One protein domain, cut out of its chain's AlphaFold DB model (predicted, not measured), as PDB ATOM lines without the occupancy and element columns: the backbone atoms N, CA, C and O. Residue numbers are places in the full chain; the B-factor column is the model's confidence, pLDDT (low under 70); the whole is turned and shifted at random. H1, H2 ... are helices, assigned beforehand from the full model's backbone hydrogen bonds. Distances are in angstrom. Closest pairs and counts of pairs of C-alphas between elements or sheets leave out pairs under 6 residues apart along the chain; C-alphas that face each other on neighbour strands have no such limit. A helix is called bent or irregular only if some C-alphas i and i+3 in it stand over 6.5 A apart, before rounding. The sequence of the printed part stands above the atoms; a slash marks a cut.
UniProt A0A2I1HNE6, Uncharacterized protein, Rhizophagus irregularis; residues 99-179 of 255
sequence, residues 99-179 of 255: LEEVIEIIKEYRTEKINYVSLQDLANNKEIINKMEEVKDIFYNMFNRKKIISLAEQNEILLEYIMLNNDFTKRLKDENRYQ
ATOM      1  N   LEU A  99     120.880 175.067 118.397       75.81
ATOM      2  CA  LEU A  99     121.857 175.040 117.300       75.81
ATOM      3  C   LEU A  99     122.493 173.645 117.145       75.81
ATOM      4  O   LEU A  99     122.733 173.183 116.030       75.81
ATOM      5  N   GLU A 100     122.670 172.944 118.264       78.75
ATOM      6  CA  GLU A 100     123.013 171.525 118.369       78.75
ATOM      7  C   GLU A 100     122.051 170.634 117.563       78.75
ATOM      8  O   GLU A 100     122.495 169.833 116.737       78.75
ATOM      9  N   GLU A 101     120.741 170.805 117.769       81.38
ATOM     10  CA  GLU A 101     119.678 170.035 117.111       81.38
ATOM     11  C   GLU A 101     119.632 170.344 115.607       81.38
ATOM     12  O   GLU A 101     119.565 169.426 114.792       81.38
ATOM     13  N   VAL A 102     119.771 171.617 115.210       80.94
ATOM     14  CA  VAL A 102     119.894 172.017 113.792       80.94
ATOM     15  C   VAL A 102     121.087 171.324 113.122       80.94
ATOM     16  O   VAL A 102     120.989 170.877 111.979       80.94
ATOM     17  N   ILE A 103     122.214 171.188 113.822       83.31
ATOM     18  CA  ILE A 103     123.418 170.525 113.301       83.31
ATOM     19  C   ILE A 103     123.248 169.005 113.225       83.31
ATOM     20  O   ILE A 103     123.761 168.387 112.289       83.31
ATOM     21  N   GLU A 104     122.549 168.386 114.175       85.38
ATOM     22  CA  GLU A 104     122.205 166.963 114.114       85.38
ATOM     23  C   GLU A 104     121.255 166.672 112.944       85.38
ATOM     24  O   GLU A 104     121.566 165.813 112.118       85.38
ATOM     25  N   ILE A 105     120.214 167.492 112.767       83.56
ATOM     26  CA  ILE A 105     119.312 167.456 111.606       83.56
ATOM     27  C   ILE A 105     120.100 167.599 110.294       83.56
ATOM     28  O   ILE A 105     119.898 166.816 109.371       83.56
ATOM     29  N   ILE A 106     121.051 168.536 110.182       85.25
ATOM     30  CA  ILE A 106     121.863 168.696 108.956       85.25
ATOM     31  C   ILE A 106     122.771 167.478 108.701       85.25
ATOM     32  O   ILE A 106     122.994 167.116 107.542       85.25
ATOM     33  N   LYS A 107     123.274 166.803 109.744       86.12
ATOM     34  CA  LYS A 107     124.040 165.548 109.604       86.12
ATOM     35  C   LYS A 107     123.147 164.388 109.155       86.12
ATOM     36  O   LYS A 107     123.534 163.656 108.241       86.12
ATOM     37  N   GLU A 108     121.957 164.243 109.732       86.50
ATOM     38  CA  GLU A 108     120.936 163.277 109.304       86.50
ATOM     39  C   GLU A 108     120.547 163.521 107.835       86.50
ATOM     40  O   GLU A 108     120.737 162.660 106.974       86.50
ATOM     41  N   TYR A 109     120.206 164.762 107.483       82.88
ATOM     42  CA  TYR A 109     119.907 165.199 106.116       82.88
ATOM     43  C   TYR A 109     121.107 165.098 105.145       82.88
ATOM     44  O   TYR A 109     120.913 165.151 103.925       82.88
ATOM     45  N   ARG A 110     122.339 164.881 105.623       79.81
ATOM     46  CA  ARG A 110     123.515 164.527 104.800       79.81
ATOM     47  C   ARG A 110     123.745 163.012 104.665       79.81
ATOM     48  O   ARG A 110     124.478 162.609 103.765       79.81
ATOM     49  N   THR A 111     123.143 162.181 105.518       81.75
ATOM     50  CA  THR A 111     123.440 160.735 105.642       81.75
ATOM     51  C   THR A 111     122.266 159.802 105.341       81.75
ATOM     52  O   THR A 111     122.501 158.678 104.891       81.75
ATOM     53  N   GLU A 112     121.021 160.258 105.499       82.69
ATOM     54  CA  GLU A 112     119.822 159.563 105.020       82.69
ATOM     55  C   GLU A 112     119.967 159.185 103.534       82.69
ATOM     56  O   GLU A 112     120.161 160.053 102.672       82.69
ATOM     57  N   LYS A 113     119.807 157.898 103.222       82.50
ATOM     58  CA  LYS A 113     119.810 157.382 101.847       82.50
ATOM     59  C   LYS A 113     118.396 157.379 101.272       82.50
ATOM     60  O   LYS A 113     117.439 157.055 101.969       82.50
ATOM     61  N   ILE A 114     118.276 157.669  99.978       83.25
ATOM     62  CA  ILE A 114     117.016 157.517  99.241       83.25
ATOM     63  C   ILE A 114     116.635 156.032  99.225       83.25
ATOM     64  O   ILE A 114     117.379 155.206  98.698       83.25
ATOM     65  N   ASN A 115     115.467 155.705  99.778       82.06
ATOM     66  CA  ASN A 115     114.853 154.394  99.612       82.06
ATOM     67  C   ASN A 115     114.048 154.388  98.305       82.06
ATOM     68  O   ASN A 115     113.044 155.088  98.199       82.06
ATOM     69  N   TYR A 116     114.492 153.609  97.320       85.19
ATOM     70  CA  TYR A 116     113.774 153.379  96.071       85.19
ATOM     71  C   TYR A 116     113.800 151.889  95.742       85.19
ATOM     72  O   TYR A 116     114.865 151.275  95.687       85.19
ATOM     73  N   VAL A 117     112.621 151.314  95.506       84.88
ATOM     74  CA  VAL A 117     112.471 149.919  95.077       84.88
ATOM     75  C   VAL A 117     112.258 149.904  93.568       84.88
ATOM     76  O   VAL A 117     111.323 150.538  93.074       84.88
ATOM     77  N   SER A 118     113.113 149.184  92.844       82.44
ATOM     78  CA  SER A 118     113.008 149.021  91.393       82.44
ATOM     79  C   SER A 118     111.689 148.360  90.982       82.44
ATOM     80  O   SER A 118     111.124 147.546  91.712       82.44
ATOM     81  N   LEU A 119     111.216 148.691  89.779       83.25
ATOM     82  CA  LEU A 119     110.159 147.931  89.114       83.25
ATOM     83  C   LEU A 119     110.605 146.483  88.851       83.25
ATOM     84  O   LEU A 119     111.799 146.195  88.774       83.25
ATOM     85  N   GLN A 120     109.625 145.594  88.699       83.56
ATOM     86  CA  GLN A 120     109.812 144.256  88.136       83.56
ATOM     87  C   GLN A 120     109.528 144.304  86.628       83.56
ATOM     88  O   GLN A 120     108.675 145.075  86.190       83.56
ATOM     89  N   ASP A 121     110.186 143.450  85.845       75.12
ATOM     90  CA  ASP A 121     110.139 143.493  84.369       75.12
ATOM     91  C   ASP A 121     108.759 143.152  83.762       75.12
ATOM     92  O   ASP A 121     108.527 143.355  82.573       75.12
ATOM     93  N   LEU A 122     107.829 142.654  84.584       76.62
ATOM     94  CA  LEU A 122     106.444 142.304  84.236       76.62
ATOM     95  C   LEU A 122     105.401 143.308  84.775       76.62
ATOM     96  O   LEU A 122     104.223 142.977  84.895       76.62
ATOM     97  N   ALA A 123     105.822 144.527  85.121       78.12
ATOM     98  CA  ALA A 123     104.937 145.559  85.660       78.12
ATOM     99  C   ALA A 123     103.894 146.075  84.650       78.12
ATOM    100  O   ALA A 123     104.176 146.300  83.472       78.12
ATOM    101  N   ASN A 124     102.686 146.356  85.137       87.00
ATOM    102  CA  ASN A 124     101.616 146.954  84.342       87.00
ATOM    103  C   ASN A 124     101.901 148.431  84.025       87.00
ATOM    104  O   ASN A 124     102.437 149.166  84.852       87.00
ATOM    105  N   ASN A 125     101.383 148.932  82.896       85.81
ATOM    106  CA  ASN A 125     101.470 150.354  82.510       85.81
ATOM    107  C   ASN A 125     101.068 151.333  83.636       85.81
ATOM    108  O   ASN A 125     101.650 152.407  83.765       85.81
ATOM    109  N   LYS A 126     100.096 150.960  84.481       88.88
ATOM    110  CA  LYS A 126      99.673 151.759  85.644       88.88
ATOM    111  C   LYS A 126     100.730 151.800  86.758       88.88
ATOM    112  O   LYS A 126     100.937 152.846  87.358       88.88
ATOM    113  N   GLU A 127     101.405 150.686  87.023       86.44
ATOM    114  CA  GLU A 127     102.500 150.608  88.001       86.44
ATOM    115  C   GLU A 127     103.720 151.396  87.509       86.44
ATOM    116  O   GLU A 127     104.336 152.116  88.292       86.44
ATOM    117  N   ILE A 128     104.006 151.344  86.202       87.25
ATOM    118  CA  ILE A 128     105.059 152.140  85.554       87.25
ATOM    119  C   ILE A 128     104.780 153.644  85.704       87.25
ATOM    120  O   ILE A 128     105.678 154.391  86.090       87.25
ATOM    121  N   ILE A 129     103.543 154.100  85.461       88.50
ATOM    122  CA  ILE A 129     103.154 155.510  85.652       88.50
ATOM    123  C   ILE A 129     103.315 155.929  87.119       88.50
ATOM    124  O   ILE A 129     103.986 156.925  87.388       88.50
ATOM    125  N   ASN A 130     102.788 155.143  88.066       90.00
ATOM    126  CA  ASN A 130     102.929 155.419  89.499       90.00
ATOM    127  C   ASN A 130     104.408 155.500  89.931       90.00
ATOM    128  O   ASN A 130     104.779 156.372  90.712       90.00
ATOM    129  N   LYS A 131     105.277 154.627  89.403       88.88
ATOM    130  CA  LYS A 131     106.721 154.641  89.696       88.88
ATOM    131  C   LYS A 131     107.456 155.814  89.051       88.88
ATOM    132  O   LYS A 131     108.374 156.356  89.657       88.88
ATOM    133  N   MET A 132     107.029 156.267  87.873       90.00
ATOM    134  CA  MET A 132     107.520 157.517  87.278       90.00
ATOM    135  C   MET A 132     107.083 158.758  88.071       90.00
ATOM    136  O   MET A 132     107.733 159.796  87.974       90.00
ATOM    137  N   GLU A 133     106.002 158.675  88.847       91.12
ATOM    138  CA  GLU A 133     105.575 159.718  89.786       91.12
ATOM    139  C   GLU A 133     106.401 159.661  91.085       91.12
ATOM    140  O   GLU A 133     107.016 160.658  91.453       91.12
ATOM    141  N   GLU A 134     106.580 158.471  91.672       90.38
ATOM    142  CA  GLU A 134     107.481 158.221  92.814       90.38
ATOM    143  C   GLU A 134     108.915 158.731  92.555       90.38
ATOM    144  O   GLU A 134     109.501 159.413  93.396       90.38
ATOM    145  N   VAL A 135     109.476 158.471  91.367       90.19
ATOM    146  CA  VAL A 135     110.817 158.946  90.976       90.19
ATOM    147  C   VAL A 135     110.879 160.475  90.846       90.19
ATOM    148  O   VAL A 135     111.899 161.069  91.204       90.19
ATOM    149  N   LYS A 136     109.807 161.140  90.385       92.50
ATOM    150  CA  LYS A 136     109.742 162.614  90.353       92.50
ATOM    151  C   LYS A 136     109.701 163.189  91.763       92.50
ATOM    152  O   LYS A 136     110.456 164.116  92.045       92.50
ATOM    153  N   ASP A 137     108.877 162.631  92.645       91.69
ATOM    154  CA  ASP A 137     108.762 163.095  94.030       91.69
ATOM    155  C   ASP A 137     110.079 162.912  94.793       91.69
ATOM    156  O   ASP A 137     110.538 163.836  95.468       91.69
ATOM    157  N   ILE A 138     110.760 161.776  94.603       90.19
ATOM    158  CA  ILE A 138     112.122 161.534  95.101       90.19
ATOM    159  C   ILE A 138     113.103 162.595  94.575       90.19
ATOM    160  O   ILE A 138     113.900 163.138  95.346       90.19
ATOM    161  N   PHE A 139     113.051 162.922  93.279       90.94
ATOM    162  CA  PHE A 139     113.930 163.921  92.669       90.94
ATOM    163  C   PHE A 139     113.674 165.338  93.211       90.94
ATOM    164  O   PHE A 139     114.623 166.023  93.603       90.94
ATOM    165  N   TYR A 140     112.411 165.768  93.292       90.12
ATOM    166  CA  TYR A 140     112.038 167.072  93.847       90.12
ATOM    167  C   TYR A 140     112.361 167.179  95.340       90.12
ATOM    168  O   TYR A 140     112.883 168.208  95.772       90.12
ATOM    169  N   ASN A 141     112.127 166.119  96.120       88.25
ATOM    170  CA  ASN A 141     112.518 166.054  97.526       88.25
ATOM    171  C   ASN A 141     114.043 166.200  97.666       88.25
ATOM    172  O   ASN A 141     114.500 167.132  98.325       88.25
ATOM    173  N   MET A 142     114.836 165.389  96.955       88.25
ATOM    174  CA  MET A 142     116.303 165.492  96.957       88.25
ATOM    175  C   MET A 142     116.796 166.895  96.566       88.25
ATOM    176  O   MET A 142     117.744 167.399  97.174       88.25
ATOM    177  N   PHE A 143     116.190 167.532  95.559       87.56
ATOM    178  CA  PHE A 143     116.564 168.883  95.136       87.56
ATOM    179  C   PHE A 143     116.260 169.927  96.221       87.56
ATOM    180  O   PHE A 143     117.139 170.707  96.595       87.56
ATOM    181  N   ASN A 144     115.048 169.902  96.780       87.00
ATOM    182  CA  ASN A 144     114.636 170.807  97.852       87.00
ATOM    183  C   ASN A 144     115.484 170.607  99.115       87.00
ATOM    184  O   ASN A 144     115.961 171.582  99.688       87.00
ATOM    185  N   ARG A 145     115.758 169.354  99.494       87.38
ATOM    186  CA  ARG A 145     116.650 168.988 100.600       87.38
ATOM    187  C   ARG A 145     118.062 169.537 100.400       87.38
ATOM    188  O   ARG A 145     118.563 170.220 101.287       87.38
ATOM    189  N   LYS A 146     118.679 169.339  99.227       87.81
ATOM    190  CA  LYS A 146     119.997 169.928  98.905       87.81
ATOM    191  C   LYS A 146     119.986 171.456  99.006       87.81
ATOM    192  O   LYS A 146     120.920 172.027  99.562       87.81
ATOM    193  N   LYS A 147     118.921 172.111  98.531       89.88
ATOM    194  CA  LYS A 147     118.758 173.568  98.633       89.88
ATOM    195  C   LYS A 147     118.652 174.037 100.090       89.88
ATOM    196  O   LYS A 147     119.350 174.974 100.464       89.88
ATOM    197  N   ILE A 148     117.835 173.379 100.914       87.06
ATOM    198  CA  ILE A 148     117.678 173.692 102.346       87.06
ATOM    199  C   ILE A 148     119.016 173.540 103.080       87.06
ATOM    200  O   ILE A 148     119.433 174.470 103.762       87.06
ATOM    201  N   ILE A 149     119.724 172.426 102.862       87.12
ATOM    202  CA  ILE A 149     121.064 172.185 103.421       87.12
ATOM    203  C   ILE A 149     122.023 173.320 103.023       87.12
ATOM    204  O   ILE A 149     122.650 173.915 103.891       87.12
ATOM    205  N   SER A 150     122.078 173.693 101.737       86.56
ATOM    206  CA  SER A 150     122.971 174.770 101.273       86.56
ATOM    207  C   SER A 150     122.646 176.154 101.849       86.56
ATOM    208  O   SER A 150     123.553 176.964 101.997       86.56
ATOM    209  N   LEU A 151     121.381 176.427 102.190       88.00
ATOM    210  CA  LEU A 151     120.969 177.684 102.824       88.00
ATOM    211  C   LEU A 151     121.279 177.688 104.326       88.00
ATOM    212  O   LEU A 151     121.705 178.709 104.855       88.00
ATOM    213  N   ALA A 152     121.115 176.550 105.004       82.88
ATOM    214  CA  ALA A 152     121.498 176.406 106.405       82.88
ATOM    215  C   ALA A 152     123.024 176.496 106.583       82.88
ATOM    216  O   ALA A 152     123.500 177.197 107.467       82.88
ATOM    217  N   GLU A 153     123.797 175.874 105.690       81.94
ATOM    218  CA  GLU A 153     125.267 175.946 105.668       81.94
ATOM    219  C   GLU A 153     125.819 177.316 105.234       81.94
ATOM    220  O   GLU A 153     127.007 177.571 105.400       81.94
ATOM    221  N   GLN A 154     124.972 178.210 104.715       84.38
ATOM    222  CA  GLN A 154     125.300 179.620 104.470       84.38
ATOM    223  C   GLN A 154     124.952 180.534 105.658       84.38
ATOM    224  O   GLN A 154     125.225 181.731 105.596       84.38
ATOM    225  N   ASN A 155     124.360 180.007 106.736       87.00
ATOM    226  CA  ASN A 155     124.072 180.785 107.938       87.00
ATOM    227  C   ASN A 155     125.357 181.003 108.754       87.00
ATOM    228  O   ASN A 155     125.976 180.051 109.229       87.00
ATOM    229  N   GLU A 156     125.726 182.268 108.935       84.00
ATOM    230  CA  GLU A 156     126.928 182.730 109.639       84.00
ATOM    231  C   GLU A 156     127.052 182.129 111.051       84.00
ATOM    232  O   GLU A 156     128.096 181.581 111.397       84.00
ATOM    233  N   ILE A 157     125.948 182.077 111.806       80.81
ATOM    234  CA  ILE A 157     125.887 181.506 113.166       80.81
ATOM    235  C   ILE A 157     126.246 180.008 113.166       80.81
ATOM    236  O   ILE A 157     126.934 179.514 114.061       80.81
ATOM    237  N   LEU A 158     125.793 179.270 112.146       82.06
ATOM    238  CA  LEU A 158     126.083 177.843 111.998       82.06
ATOM    239  C   LEU A 158     127.553 177.619 111.611       82.06
ATOM    240  O   LEU A 158     128.198 176.699 112.116       82.06
ATOM    241  N   LEU A 159     128.085 178.469 110.727       81.88
ATOM    242  CA  LEU A 159     129.476 178.424 110.277       81.88
ATOM    243  C   LEU A 159     130.453 178.709 111.422       81.88
ATOM    244  O   LEU A 159     131.387 177.929 111.609       81.88
ATOM    245  N   GLU A 160     130.217 179.756 112.218       83.75
ATOM    246  CA  GLU A 160     131.033 180.081 113.396       83.75
ATOM    247  C   GLU A 160     131.084 178.912 114.387       83.75
ATOM    248  O   GLU A 160     132.168 178.473 114.777       83.75
ATOM    249  N   TYR A 161     129.926 178.342 114.736       80.69
ATOM    250  CA  TYR A 161     129.833 177.207 115.655       80.69
ATOM    251  C   TYR A 161     130.556 175.957 115.118       80.69
ATOM    252  O   TYR A 161     131.313 175.299 115.841       80.69
ATOM    253  N   ILE A 162     130.374 175.631 113.831       83.31
ATOM    254  CA  ILE A 162     131.069 174.508 113.185       83.31
ATOM    255  C   ILE A 162     132.584 174.753 113.157       83.31
ATOM    256  O   ILE A 162     133.356 173.830 113.426       83.31
ATOM    257  N   MET A 163     133.041 175.972 112.865       83.56
ATOM    258  CA  MET A 163     134.465 176.323 112.883       83.56
ATOM    259  C   MET A 163     135.064 176.217 114.290       83.56
ATOM    260  O   MET A 163     136.120 175.601 114.451       83.56
ATOM    261  N   LEU A 164     134.372 176.738 115.304       81.94
ATOM    262  CA  LEU A 164     134.807 176.722 116.699       81.94
ATOM    263  C   LEU A 164     134.960 175.288 117.235       81.94
ATOM    264  O   LEU A 164     135.994 174.944 117.809       81.94
ATOM    265  N   ASN A 165     133.986 174.413 116.967       80.50
ATOM    266  CA  ASN A 165     134.050 173.003 117.366       80.50
ATOM    267  C   ASN A 165     135.129 172.209 116.613       80.50
ATOM    268  O   ASN A 165     135.785 171.339 117.197       80.50
ATOM    269  N   ASN A 166     135.370 172.521 115.335       81.62
ATOM    270  CA  ASN A 166     136.504 171.956 114.601       81.62
ATOM    271  C   ASN A 166     137.847 172.390 115.206       81.62
ATOM    272  O   ASN A 166     138.776 171.585 115.259       81.62
ATOM    273  N   ASP A 167     137.961 173.631 115.679       84.31
ATOM    274  CA  ASP A 167     139.185 174.141 116.296       84.31
ATOM    275  C   ASP A 167     139.453 173.545 117.688       84.31
ATOM    276  O   ASP A 167     140.565 173.086 117.953       84.31
ATOM    277  N   PHE A 168     138.426 173.413 118.538       75.56
ATOM    278  CA  PHE A 168     138.532 172.629 119.777       75.56
ATOM    279  C   PHE A 168     138.954 171.176 119.502       75.56
ATOM    280  O   PHE A 168     139.821 170.641 120.193       75.56
ATOM    281  N   THR A 169     138.414 170.551 118.448       81.38
ATOM    282  CA  THR A 169     138.772 169.175 118.053       81.38
ATOM    283  C   THR A 169     140.221 169.055 117.562       81.38
ATOM    284  O   THR A 169     140.839 168.005 117.756       81.38
ATOM    285  N   LYS A 170     140.784 170.099 116.935       80.81
ATOM    286  CA  LYS A 170     142.218 170.162 116.597       80.81
ATOM    287  C   LYS A 170     143.063 170.303 117.855       80.81
ATOM    288  O   LYS A 170     143.893 169.437 118.104       80.81
ATOM    289  N   ARG A 171     142.789 171.322 118.682       78.62
ATOM    290  CA  ARG A 171     143.528 171.584 119.927       78.62
ATOM    291  C   ARG A 171     143.583 170.350 120.826       78.62
ATOM    292  O   ARG A 171     144.673 169.959 121.219       78.62
ATOM    293  N   LEU A 172     142.464 169.649 121.021       76.44
ATOM    294  CA  LEU A 172     142.423 168.406 121.800       76.44
ATOM    295  C   LEU A 172     143.321 167.290 121.220       76.44
ATOM    296  O   LEU A 172     143.879 166.495 121.973       76.44
ATOM    297  N   LYS A 173     143.489 167.211 119.893       75.62
ATOM    298  CA  LYS A 173     144.369 166.224 119.236       75.62
ATOM    299  C   LYS A 173     145.841 166.637 119.268       75.62
ATOM    300  O   LYS A 173     146.694 165.788 119.511       75.62
ATOM    301  N   ASP A 174     146.140 167.916 119.061       68.31
ATOM    302  CA  ASP A 174     147.505 168.447 119.122       68.31
ATOM    303  C   ASP A 174     148.049 168.487 120.561       68.31
ATOM    304  O   ASP A 174     149.225 168.219 120.785       68.31
ATOM    305  N   GLU A 175     147.201 168.710 121.564       62.84
ATOM    306  CA  GLU A 175     147.568 168.619 122.983       62.84
ATOM    307  C   GLU A 175     147.908 167.168 123.377       62.84
ATOM    308  O   GLU A 175     148.950 166.908 123.985       62.84
ATOM    309  N   ASN A 176     147.124 166.195 122.891       59.78
ATOM    310  CA  ASN A 176     147.464 164.771 122.982       59.78
ATOM    311  C   ASN A 176     148.754 164.409 122.215       59.78
ATOM    312  O   ASN A 176     149.471 163.506 122.636       59.78
ATOM    313  N   ARG A 177     149.115 165.117 121.137       55.75
ATOM    314  CA  ARG A 177     150.355 164.868 120.370       55.75
ATOM    315  C   ARG A 177     151.630 165.203 121.155       55.75
ATOM    316  O   ARG A 177     152.659 164.573 120.920       55.75
ATOM    317  N   TYR A 178     151.583 166.140 122.104       55.59
ATOM    318  CA  TYR A 178     152.700 166.361 123.033       55.59
ATOM    319  C   TYR A 178     152.783 165.270 124.115       55.59
ATOM    320  O   TYR A 178     153.878 164.969 124.602       55.59
ATOM    321  N   GLN A 179     151.651 164.649 124.460       57.03
ATOM    322  CA  GLN A 179     151.549 163.624 125.501       57.03
ATOM    323  C   GLN A 179     151.766 162.186 124.990       57.03
ATOM    324  O   GLN A 179     152.286 161.376 125.754       57.03
TER     325      GLN A 179
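Overview. This is residues 99 to 179 of the 255 residues of an uncharacterized protein of Rhizophagus irregularis (UniProt A0A2I1HNE6). What shape is it? H2 and H3, two long helices, meet near their ends as an L, with shorter H1 inside the corner; residues 163 to 179 of H3 stick out. What builds it? The printed part has 81 residues with helices H1, H2, H3 in order and no named strand: all helix, extended, radius of gyration of the C-alphas 20.5 A, spans 66 by 29 by 15 A.

Along the chain. Where is H1? H1, residues 99 to 111, begins at C-alpha 99 (121.857, 175.040, 117.300). What follows? From first to last C-alpha, H2, residues 125 to 152, measures 40.6 A and H3, residues 156 to 179, 35.0 A, ending at C-alpha 179 (151.549, 163.624, 125.501).

Arrangement. Do H1 and H2 touch? This helical hairpin only just touches, with 3 pairs of C-alphas within 8 A, through residues 106 to 109 and 145 to 149 alone; the closest C-alphas, Ile 106 and Ile 149, are 6.6 A apart. They run opposite ways at a steep tilt of 39 degrees. And H3? H3 is close to H2 but not clearly touching, about perpendicular at 74 degrees; the closest C-alphas, Ala 152 and Leu 158, are 7.4 A apart. Are the backbones complete? Each O i to N i+4 pair is within hydrogen-bond range in H1 and H2, and 19 of 20 in H3.

Size, cuts and confidence. How large is it? The farthest C-alphas, Asn 125 and Gln 179, are 67.3 A apart, and the printed part has no cut. Which link is long, and where is confidence low? H1 to H2 is long, with 13 residues; residues 174 to 179 have pLDDT under 70.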